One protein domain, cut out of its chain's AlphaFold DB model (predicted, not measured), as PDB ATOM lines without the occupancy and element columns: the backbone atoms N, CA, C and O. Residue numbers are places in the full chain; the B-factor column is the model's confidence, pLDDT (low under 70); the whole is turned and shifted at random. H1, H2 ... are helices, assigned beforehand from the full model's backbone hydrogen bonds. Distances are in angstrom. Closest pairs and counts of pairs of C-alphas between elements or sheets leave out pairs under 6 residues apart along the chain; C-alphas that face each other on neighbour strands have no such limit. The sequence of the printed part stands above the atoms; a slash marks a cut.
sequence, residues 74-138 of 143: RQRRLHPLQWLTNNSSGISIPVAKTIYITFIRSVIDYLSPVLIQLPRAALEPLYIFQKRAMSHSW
ATOM      1  N   ARG A  74     -33.394   1.570  43.776       53.44
ATOM      2  CA  ARG A  74     -33.647   3.003  43.540       53.44
ATOM      3  C   ARG A  74     -33.193   3.856  44.732       53.44
ATOM      4  O   ARG A  74     -32.568   4.890  44.531       53.44
ATOM      5  N   GLN A  75     -33.389   3.355  45.955       56.12
ATOM      6  CA  GLN A  75     -32.896   3.958  47.202       56.12
ATOM      7  C   GLN A  75     -31.385   4.260  47.184       56.12
ATOM      8  O   GLN A  75     -30.990   5.369  47.534       56.12
ATOM      9  N   ARG A  76     -30.524   3.338  46.717       62.16
ATOM     10  CA  ARG A  76     -29.062   3.563  46.691       62.16
ATOM     11  C   ARG A  76     -28.648   4.687  45.736       62.16
ATOM     12  O   ARG A  76     -27.668   5.369  46.006       62.16
ATOM     13  N   ARG A  77     -29.389   4.905  44.641       62.25
ATOM     14  CA  ARG A  77     -29.104   5.983  43.672       62.25
ATOM     15  C   ARG A  77     -29.693   7.338  44.058       62.25
ATOM     16  O   ARG A  77     -29.226   8.347  43.548       62.25
ATOM     17  N   LEU A  78     -30.673   7.378  44.963       69.19
ATOM     18  CA  LEU A  78     -31.200   8.628  45.521       69.19
ATOM     19  C   LEU A  78     -30.349   9.172  46.680       69.19
ATOM     20  O   LEU A  78     -30.506  10.334  47.038       69.19
ATOM     21  N   HIS A  79     -29.409   8.385  47.216       76.38
ATOM     22  CA  HIS A  79     -28.528   8.796  48.315       76.38
ATOM     23  C   HIS A  79     -27.796  10.142  48.092       76.38
ATOM     24  O   HIS A  79     -27.732  10.917  49.043       76.38
ATOM     25  N   PRO A  80     -27.294  10.506  46.888       72.06
ATOM     26  CA  PRO A  80     -26.693  11.826  46.662       72.06
ATOM     27  C   PRO A  80     -27.696  12.983  46.781       72.06
ATOM     28  O   PRO A  80     -27.353  14.030  47.320       72.06
ATOM     29  N   LEU A  81     -28.944  12.793  46.326       78.06
ATOM     30  CA  LEU A  81     -30.007  13.791  46.486       78.06
ATOM     31  C   LEU A  81     -30.475  13.882  47.939       78.06
ATOM     32  O   LEU A  81     -30.640  14.982  48.448       78.06
ATOM     33  N   GLN A  82     -30.643  12.744  48.614       82.62
ATOM     34  CA  GLN A  82     -31.045  12.687  50.021       82.62
ATOM     35  C   GLN A  82     -29.967  13.271  50.949       82.62
ATOM     36  O   GLN A  82     -30.276  13.914  51.948       82.62
ATOM     37  N   TRP A  83     -28.688  13.104  50.604       83.56
ATOM     38  CA  TRP A  83     -27.599  13.811  51.269       83.56
ATOM     39  C   TRP A  83     -27.689  15.323  51.015       83.56
ATOM     40  O   TRP A  83     -27.595  16.096  51.965       83.56
ATOM     41  N   LEU A  84     -27.940  15.749  49.773       80.38
ATOM     42  CA  LEU A  84     -28.033  17.166  49.406       80.38
ATOM     43  C   LEU A  84     -29.244  17.874  50.041       80.38
ATOM     44  O   LEU A  84     -29.103  19.022  50.452       80.38
ATOM     45  N   THR A  85     -30.397  17.213  50.209       81.06
ATOM     46  CA  THR A  85     -31.521  17.780  50.981       81.06
ATOM     47  C   THR A  85     -31.145  17.965  52.448       81.06
ATOM     48  O   THR A  85     -31.397  19.028  53.016       81.06
ATOM     49  N   ASN A  86     -30.489  16.964  53.041       86.44
ATOM     50  CA  ASN A  86     -30.167  16.932  54.470       86.44
ATOM     51  C   ASN A  86     -28.982  17.834  54.860       86.44
ATOM     52  O   ASN A  86     -28.845  18.166  56.031       86.44
ATOM     53  N   ASN A  87     -28.130  18.218  53.903       83.81
ATOM     54  CA  ASN A  87     -26.941  19.057  54.115       83.81
ATOM     55  C   ASN A  87     -27.032  20.388  53.343       83.81
ATOM     56  O   ASN A  87     -26.021  21.034  53.093       83.81
ATOM     57  N   SER A  88     -28.236  20.793  52.926       80.19
ATOM     58  CA  SER A  88     -28.466  21.962  52.060       80.19
ATOM     59  C   SER A  88     -27.949  23.287  52.646       80.19
ATOM     60  O   SER A  88     -27.510  24.160  51.897       80.19
ATOM     61  N   SER A  89     -27.927  23.426  53.972       85.44
ATOM     62  CA  SER A  89     -27.331  24.562  54.682       85.44
ATOM     63  C   SER A  89     -25.798  24.571  54.565       85.44
ATOM     64  O   SER A  89     -25.119  23.772  55.207       85.44
ATOM     65  N   GLY A  90     -25.252  25.511  53.787       84.44
ATOM     66  CA  GLY A  90     -23.804  25.737  53.655       84.44
ATOM     67  C   GLY A  90     -23.142  25.108  52.422       84.44
ATOM     68  O   GLY A  90     -21.959  25.345  52.186       84.44
ATOM     69  N   ILE A  91     -23.877  24.359  51.589       85.56
ATOM     70  CA  ILE A  91     -23.362  23.906  50.286       85.56
ATOM     71  C   ILE A  91     -23.290  25.099  49.326       85.56
ATOM     72  O   ILE A  91     -24.282  25.784  49.084       85.56
ATOM     73  N   SER A  92     -22.123  25.322  48.715       88.75
ATOM     74  CA  SER A  92     -21.969  26.363  47.699       88.75
ATOM     75  C   SER A  92     -22.689  25.994  46.393       88.75
ATOM     76  O   SER A  92     -22.696  24.840  45.954       88.75
ATOM     77  N   ILE A  93     -23.268  27.002  45.733       83.25
ATOM     78  CA  ILE A  93     -24.009  26.866  44.466       83.25
ATOM     79  C   ILE A  93     -23.275  26.003  43.406       83.25
ATOM     80  O   ILE A  93     -23.921  25.118  42.835       83.25
ATOM     81  N   PRO A  94     -21.957  26.159  43.131       86.25
ATOM     82  CA  PRO A  94     -21.262  25.293  42.172       86.25
ATOM     83  C   PRO A  94     -21.192  23.815  42.599       86.25
ATOM     84  O   PRO A  94     -21.266  22.938  41.732       86.25
ATOM     85  N   VAL A  95     -21.110  23.507  43.898       84.12
ATOM     86  CA  VAL A  95     -21.116  22.119  44.398       84.12
ATOM     87  C   VAL A  95     -22.503  21.499  44.227       84.12
ATOM     88  O   VAL A  95     -22.615  20.414  43.652       84.12
ATOM     89  N   ALA A  96     -23.568  22.213  44.610       82.50
ATOM     90  CA  ALA A  96     -24.945  21.764  44.387       82.50
ATOM     91  C   ALA A  96     -25.237  21.518  42.893       82.50
ATOM     92  O   ALA A  96     -25.758  20.462  42.520       82.50
ATOM     93  N   LYS A  97     -24.818  22.447  42.020       84.12
ATOM     94  CA  LYS A  97     -24.928  22.325  40.556       84.12
ATOM     95  C   LYS A  97     -24.166  21.108  40.015       84.12
ATOM     96  O   LYS A  97     -24.682  20.406  39.147       84.12
ATOM     97  N   THR A  98     -22.977  20.823  40.545       87.38
ATOM     98  CA  THR A  98     -22.167  19.658  40.145       87.38
ATOM     99  C   THR A  98     -22.838  18.341  40.539       87.38
ATOM    100  O   THR A  98     -22.941  17.437  39.706       87.38
ATOM    101  N   ILE A  99     -23.365  18.236  41.765       84.81
ATOM    102  CA  ILE A  99     -24.093  17.043  42.233       84.81
ATOM    103  C   ILE A  99     -25.364  16.823  41.398       84.81
ATOM    104  O   ILE A  99     -25.596  15.706  40.933       84.81
ATOM    105  N   TYR A 100     -26.138  17.879  41.125       83.62
ATOM    106  CA  TYR A 100     -27.331  17.806  40.275       83.62
ATOM    107  C   TYR A 100     -27.010  17.328  38.849       83.62
ATOM    108  O   TYR A 100     -27.622  16.371  38.373       83.62
ATOM    109  N   ILE A 101     -26.019  17.926  38.176       85.50
ATOM    110  CA  ILE A 101     -25.618  17.525  36.813       85.50
ATOM    111  C   ILE A 101     -25.134  16.068  36.784       85.50
ATOM    112  O   ILE A 101     -25.479  15.323  35.866       85.50
ATOM    113  N   THR A 102     -24.370  15.646  37.795       86.12
ATOM    114  CA  THR A 102     -23.850  14.273  37.896       86.12
ATOM    115  C   THR A 102     -24.982  13.268  38.121       86.12
ATOM    116  O   THR A 102     -25.025  12.231  37.458       86.12
ATOM    117  N   PHE A 103     -25.949  13.599  38.983       85.31
ATOM    118  CA  PHE A 103     -27.148  12.788  39.187       85.31
ATOM    119  C   PHE A 103     -27.969  12.663  37.895       85.31
ATOM    120  O   PHE A 103     -28.252  11.543  37.469       85.31
ATOM    121  N   ILE A 104     -28.293  13.780  37.233       83.00
ATOM    122  CA  ILE A 104     -29.091  13.787  35.996       83.00
ATOM    123  C   ILE A 104     -28.406  12.981  34.884       83.00
ATOM    124  O   ILE A 104     -29.079  12.183  34.234       83.00
ATOM    125  N   ARG A 105     -27.081  13.101  34.712       85.12
ATOM    126  CA  ARG A 105     -26.320  12.240  33.788       85.12
ATOM    127  C   ARG A 105     -26.456  10.764  34.154       85.12
ATOM    128  O   ARG A 105     -26.932  10.002  33.327       85.12
ATOM    129  N   SER A 106     -26.214  10.383  35.411       83.88
ATOM    130  CA  SER A 106     -26.338   8.980  35.845       83.88
ATOM    131  C   SER A 106     -27.746   8.380  35.657       83.88
ATOM    132  O   SER A 106     -27.887   7.168  35.473       83.88
ATOM    133  N   VAL A 107     -28.792   9.216  35.677       81.31
ATOM    134  CA  VAL A 107     -30.171   8.821  35.351       81.31
ATOM    135  C   VAL A 107     -30.360   8.674  33.839       81.31
ATOM    136  O   VAL A 107     -30.938   7.677  33.415       81.31
ATOM    137  N   ILE A 108     -29.854   9.609  33.029       82.38
ATOM    138  CA  ILE A 108     -29.909   9.539  31.560       82.38
ATOM    139  C   ILE A 108     -29.115   8.333  31.043       82.38
ATOM    140  O   ILE A 108     -29.656   7.570  30.255       82.38
ATOM    141  N   ASP A 109     -27.895   8.101  31.525       82.69
ATOM    142  CA  ASP A 109     -27.043   6.980  31.106       82.69
ATOM    143  C   ASP A 109     -27.704   5.628  31.418       82.69
ATOM    144  O   ASP A 109     -27.706   4.714  30.593       82.69
ATOM    145  N   TYR A 110     -28.342   5.514  32.588       81.94
ATOM    146  CA  TYR A 110     -29.096   4.321  32.974       81.94
ATOM    147  C   TYR A 110     -30.401   4.136  32.183       81.94
ATOM    148  O   TYR A 110     -30.773   3.003  31.874       81.94
ATOM    149  N   LEU A 111     -31.114   5.223  31.875       80.19
ATOM    150  CA  LEU A 111     -32.356   5.171  31.102       80.19
ATOM    151  C   LEU A 111     -32.116   5.136  29.588       80.19
ATOM    152  O   LEU A 111     -33.039   4.786  28.866       80.19
ATOM    153  N   SER A 112     -30.909   5.435  29.103       81.81
ATOM    154  CA  SER A 112     -30.505   5.445  27.691       81.81
ATOM    155  C   SER A 112     -31.070   4.277  26.856       81.81
ATOM    156  O   SER A 112     -31.775   4.553  25.883       81.81
ATOM    157  N   PRO A 113     -30.913   2.990  27.242       77.38
ATOM    158  CA  PRO A 113     -31.504   1.865  26.502       77.38
ATOM    159  C   PRO A 113     -33.042   1.875  26.414       77.38
ATOM    160  O   PRO A 113     -33.606   1.262  25.509       77.38
ATOM    161  N   VAL A 114     -33.730   2.556  27.333       77.75
ATOM    162  CA  VAL A 114     -35.187   2.768  27.305       77.75
ATOM    163  C   VAL A 114     -35.529   4.025  26.498       77.75
ATOM    164  O   VAL A 114     -36.421   3.986  25.661       77.75
ATOM    165  N   LEU A 115     -34.788   5.123  26.683       77.31
ATOM    166  CA  LEU A 115     -34.981   6.392  25.969       77.31
ATOM    167  C   LEU A 115     -34.791   6.247  24.449       77.31
ATOM    168  O   LEU A 115     -35.497   6.905  23.694       77.31
ATOM    169  N   ILE A 116     -33.908   5.347  24.002       76.56
ATOM    170  CA  ILE A 116     -33.733   4.979  22.582       76.56
ATOM    171  C   ILE A 116     -34.998   4.328  21.985       76.56
ATOM    172  O   ILE A 116     -35.203   4.389  20.775       76.56
ATOM    173  N   GLN A 117     -35.861   3.729  22.813       75.81
ATOM    174  CA  GLN A 117     -37.131   3.119  22.393       75.81
ATOM    175  C   GLN A 117     -38.322   4.096  22.465       75.81
ATOM    176  O   GLN A 117     -39.408   3.756  22.001       75.81
ATOM    177  N   LEU A 118     -38.150   5.302  23.028       77.19
ATOM    178  CA  LEU A 118     -39.210   6.314  23.081       77.19
ATOM    179  C   LEU A 118     -39.230   7.164  21.794       77.19
ATOM    180  O   LEU A 118     -38.178   7.627  21.344       77.19
ATOM    181  N   PRO A 119     -40.411   7.461  21.218       77.62
ATOM    182  CA  PRO A 119     -40.518   8.408  20.112       77.62
ATOM    183  C   PRO A 119     -40.150   9.825  20.580       77.62
ATOM    184  O   PRO A 119     -40.454  10.208  21.711       77.62
ATOM    185  N   ARG A 120     -39.559  10.649  19.697       76.38
ATOM    186  CA  ARG A 120     -39.112  12.022  20.032       76.38
ATOM    187  C   ARG A 120     -40.188  12.879  20.713       76.38
ATOM    188  O   ARG A 120     -39.852  13.625  21.626       76.38
ATOM    189  N   ALA A 121     -41.459  12.731  20.332       79.75
ATOM    190  CA  ALA A 121     -42.583  13.438  20.950       79.75
ATOM    191  C   ALA A 121     -42.711  13.176  22.468       79.75
ATOM    192  O   ALA A 121     -43.042  14.080  23.227       79.75
ATOM    193  N   ALA A 122     -42.369  11.974  22.946       77.25
ATOM    194  CA  ALA A 122     -42.387  11.649  24.376       77.25
ATOM    195  C   ALA A 122     -41.210  12.272  25.161       77.25
ATOM    196  O   ALA A 122     -41.242  12.316  26.391       77.25
ATOM    197  N   LEU A 123     -40.176  12.767  24.469       80.19
ATOM    198  CA  LEU A 123     -39.013  13.435  25.069       80.19
ATOM    199  C   LEU A 123     -39.163  14.967  25.110       80.19
ATOM    200  O   LEU A 123     -38.468  15.632  25.881       80.19
ATOM    201  N   GLU A 124     -40.080  15.535  24.324       81.12
ATOM    202  CA  GLU A 124     -40.314  16.980  24.249       81.12
ATOM    203  C   GLU A 124     -40.724  17.615  25.598       81.12
ATOM    204  O   GLU A 124     -40.111  18.622  25.970       81.12
ATOM    205  N   PRO A 125     -41.633  17.034  26.415       79.94
ATOM    206  CA  PRO A 125     -41.959  17.589  27.734       79.94
ATOM    207  C   PRO A 125     -40.747  17.630  28.677       79.94
ATOM    208  O   PRO A 125     -40.585  18.574  29.450       79.94
ATOM    209  N   LEU A 126     -39.862  16.630  28.577       77.38
ATOM    210  CA  LEU A 126     -38.616  16.539  29.341       77.38
ATOM    211  C   LEU A 126     -37.626  17.639  28.933       77.38
ATOM    212  O   LEU A 126     -37.037  18.290  29.800       77.38
ATOM    213  N   TYR A 127     -37.487  17.893  27.630       80.12
ATOM    214  CA  TYR A 127     -36.675  18.990  27.101       80.12
ATOM    215  C   TYR A 127     -37.226  20.363  27.518       80.12
ATOM    216  O   TYR A 127     -36.465  21.206  27.996       80.12
ATOM    217  N   ILE A 128     -38.544  20.580  27.424       82.56
ATOM    218  CA  ILE A 128     -39.195  21.825  27.865       82.56
ATOM    219  C   ILE A 128     -38.995  22.041  29.371       82.56
ATOM    220  O   ILE A 128     -38.668  23.156  29.787       82.56
ATOM    221  N   PHE A 129     -39.132  20.994  30.190       79.19
ATOM    222  CA  PHE A 129     -38.888  21.066  31.633       79.19
ATOM    223  C   PHE A 129     -37.433  21.445  31.949       79.19
ATOM    224  O   PHE A 129     -37.199  22.396  32.697       79.19
ATOM    225  N   GLN A 130     -36.453  20.771  31.334       77.75
ATOM    226  CA  GLN A 130     -35.034  21.105  31.503       77.75
ATOM    227  C   GLN A 130     -34.720  22.535  31.039       77.75
ATOM    228  O   GLN A 130     -34.036  23.271  31.752       77.75
ATOM    229  N   LYS A 131     -35.254  22.960  29.886       81.00
ATOM    230  CA  LYS A 131     -35.072  24.317  29.355       81.00
ATOM    231  C   LYS A 131     -35.649  25.375  30.299       81.00
ATOM    232  O   LYS A 131     -34.977  26.366  30.558       81.00
ATOM    233  N   ARG A 132     -36.843  25.155  30.866       80.19
ATOM    234  CA  ARG A 132     -37.437  26.053  31.877       80.19
ATOM    235  C   ARG A 132     -36.601  26.099  33.157       80.19
ATOM    236  O   ARG A 132     -36.270  27.190  33.610       80.19
ATOM    237  N   ALA A 133     -36.192  24.948  33.693       68.56
ATOM    238  CA  ALA A 133     -35.369  24.876  34.904       68.56
ATOM    239  C   ALA A 133     -34.017  25.606  34.751       68.56
ATOM    240  O   ALA A 133     -33.585  26.301  35.667       68.56
ATOM    241  N   MET A 134     -33.380  25.506  33.578       68.44
ATOM    242  CA  MET A 134     -32.126  26.206  33.258       68.44
ATOM    243  C   MET A 134     -32.308  27.662  32.792       68.44
ATOM    244  O   MET A 134     -31.307  28.340  32.583       68.44
ATOM    245  N   SER A 135     -33.547  28.135  32.607       70.31
ATOM    246  CA  SER A 135     -33.854  29.500  32.146       70.31
ATOM    247  C   SER A 135     -34.523  30.379  33.210       70.31
ATOM    248  O   SER A 135     -34.503  31.595  33.057       70.31
ATOM    249  N   HIS A 136     -35.116  29.797  34.261       57.25
ATOM    250  CA  HIS A 136     -35.654  30.532  35.421       57.25
ATOM    251  C   HIS A 136     -34.699  30.565  36.627       57.25
ATOM    252  O   HIS A 136     -34.873  31.384  37.526       57.25
ATOM    253  N   SER A 137     -33.658  29.730  36.632       49.16
ATOM    254  CA  SER A 137     -32.400  30.067  37.299       49.16
ATOM    255  C   SER A 137     -31.547  30.776  36.238       49.16
ATOM    256  O   SER A 137     -31.226  30.169  35.222       49.16
ATOM    257  N   TRP A 138     -31.244  32.068  36.346       46.94
ATOM    258  CA  TRP A 138     -30.987  32.824  37.572       46.94
ATOM    259  C   TRP A 138     -31.885  34.065  37.678       46.94
ATOM    260  O   TRP A 138     -31.744  34.996  36.888       46.94
TER     261      TRP A 138
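Overview. This is residues 74 to 138 of the 143 residues of an uncharacterized protein of Portunus trituberculatus (UniProt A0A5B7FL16). A long helix, H2, is the middle of a flat, open zigzag of three helices: H1 packs on its residues 96 to 103, and H3 folds back along its other side across a gap. The 65 printed residues hold H1, H2 and H3 in that order and no named strand, all helix in class. The whole is loose, with a radius of gyration of the C-alphas of 14.0 A, and spans 41 by 30 by 14 A.

Arrangement. H2, residues 93 to 115, has a kink of 36 degrees near residue 109. H1, residues 74 to 86, touches it with residues 80 to 84 alone; the closest C-alphas, of Pro 80 and Ile 99, are 7.3 A apart. They form a helical hairpin, opposite ways at a shallow tilt of 17 degrees. H3, residues 120 to 136, is apart from H1 and only just apart from H2, the closest C-alphas 8.2 A apart. O i to N i+4 pairs within hydrogen-bond range number 7 of 9 in H1, 17 of 19 in H2 and 11 of 13 in H3.

Along the chain. H2 is 29.7 A long from first to last C-alpha, H3 24.3 A, H1 18.0 A. C-alpha 74 is at (-33.647, 3.003, 43.540), C-alpha 136 at (-35.654, 30.532, 35.421).

Size, cuts and confidence. The printed part has no cut and no long link. pLDDT is under 70 at residues 74 to 78, 133 to 134 and 136 to 138.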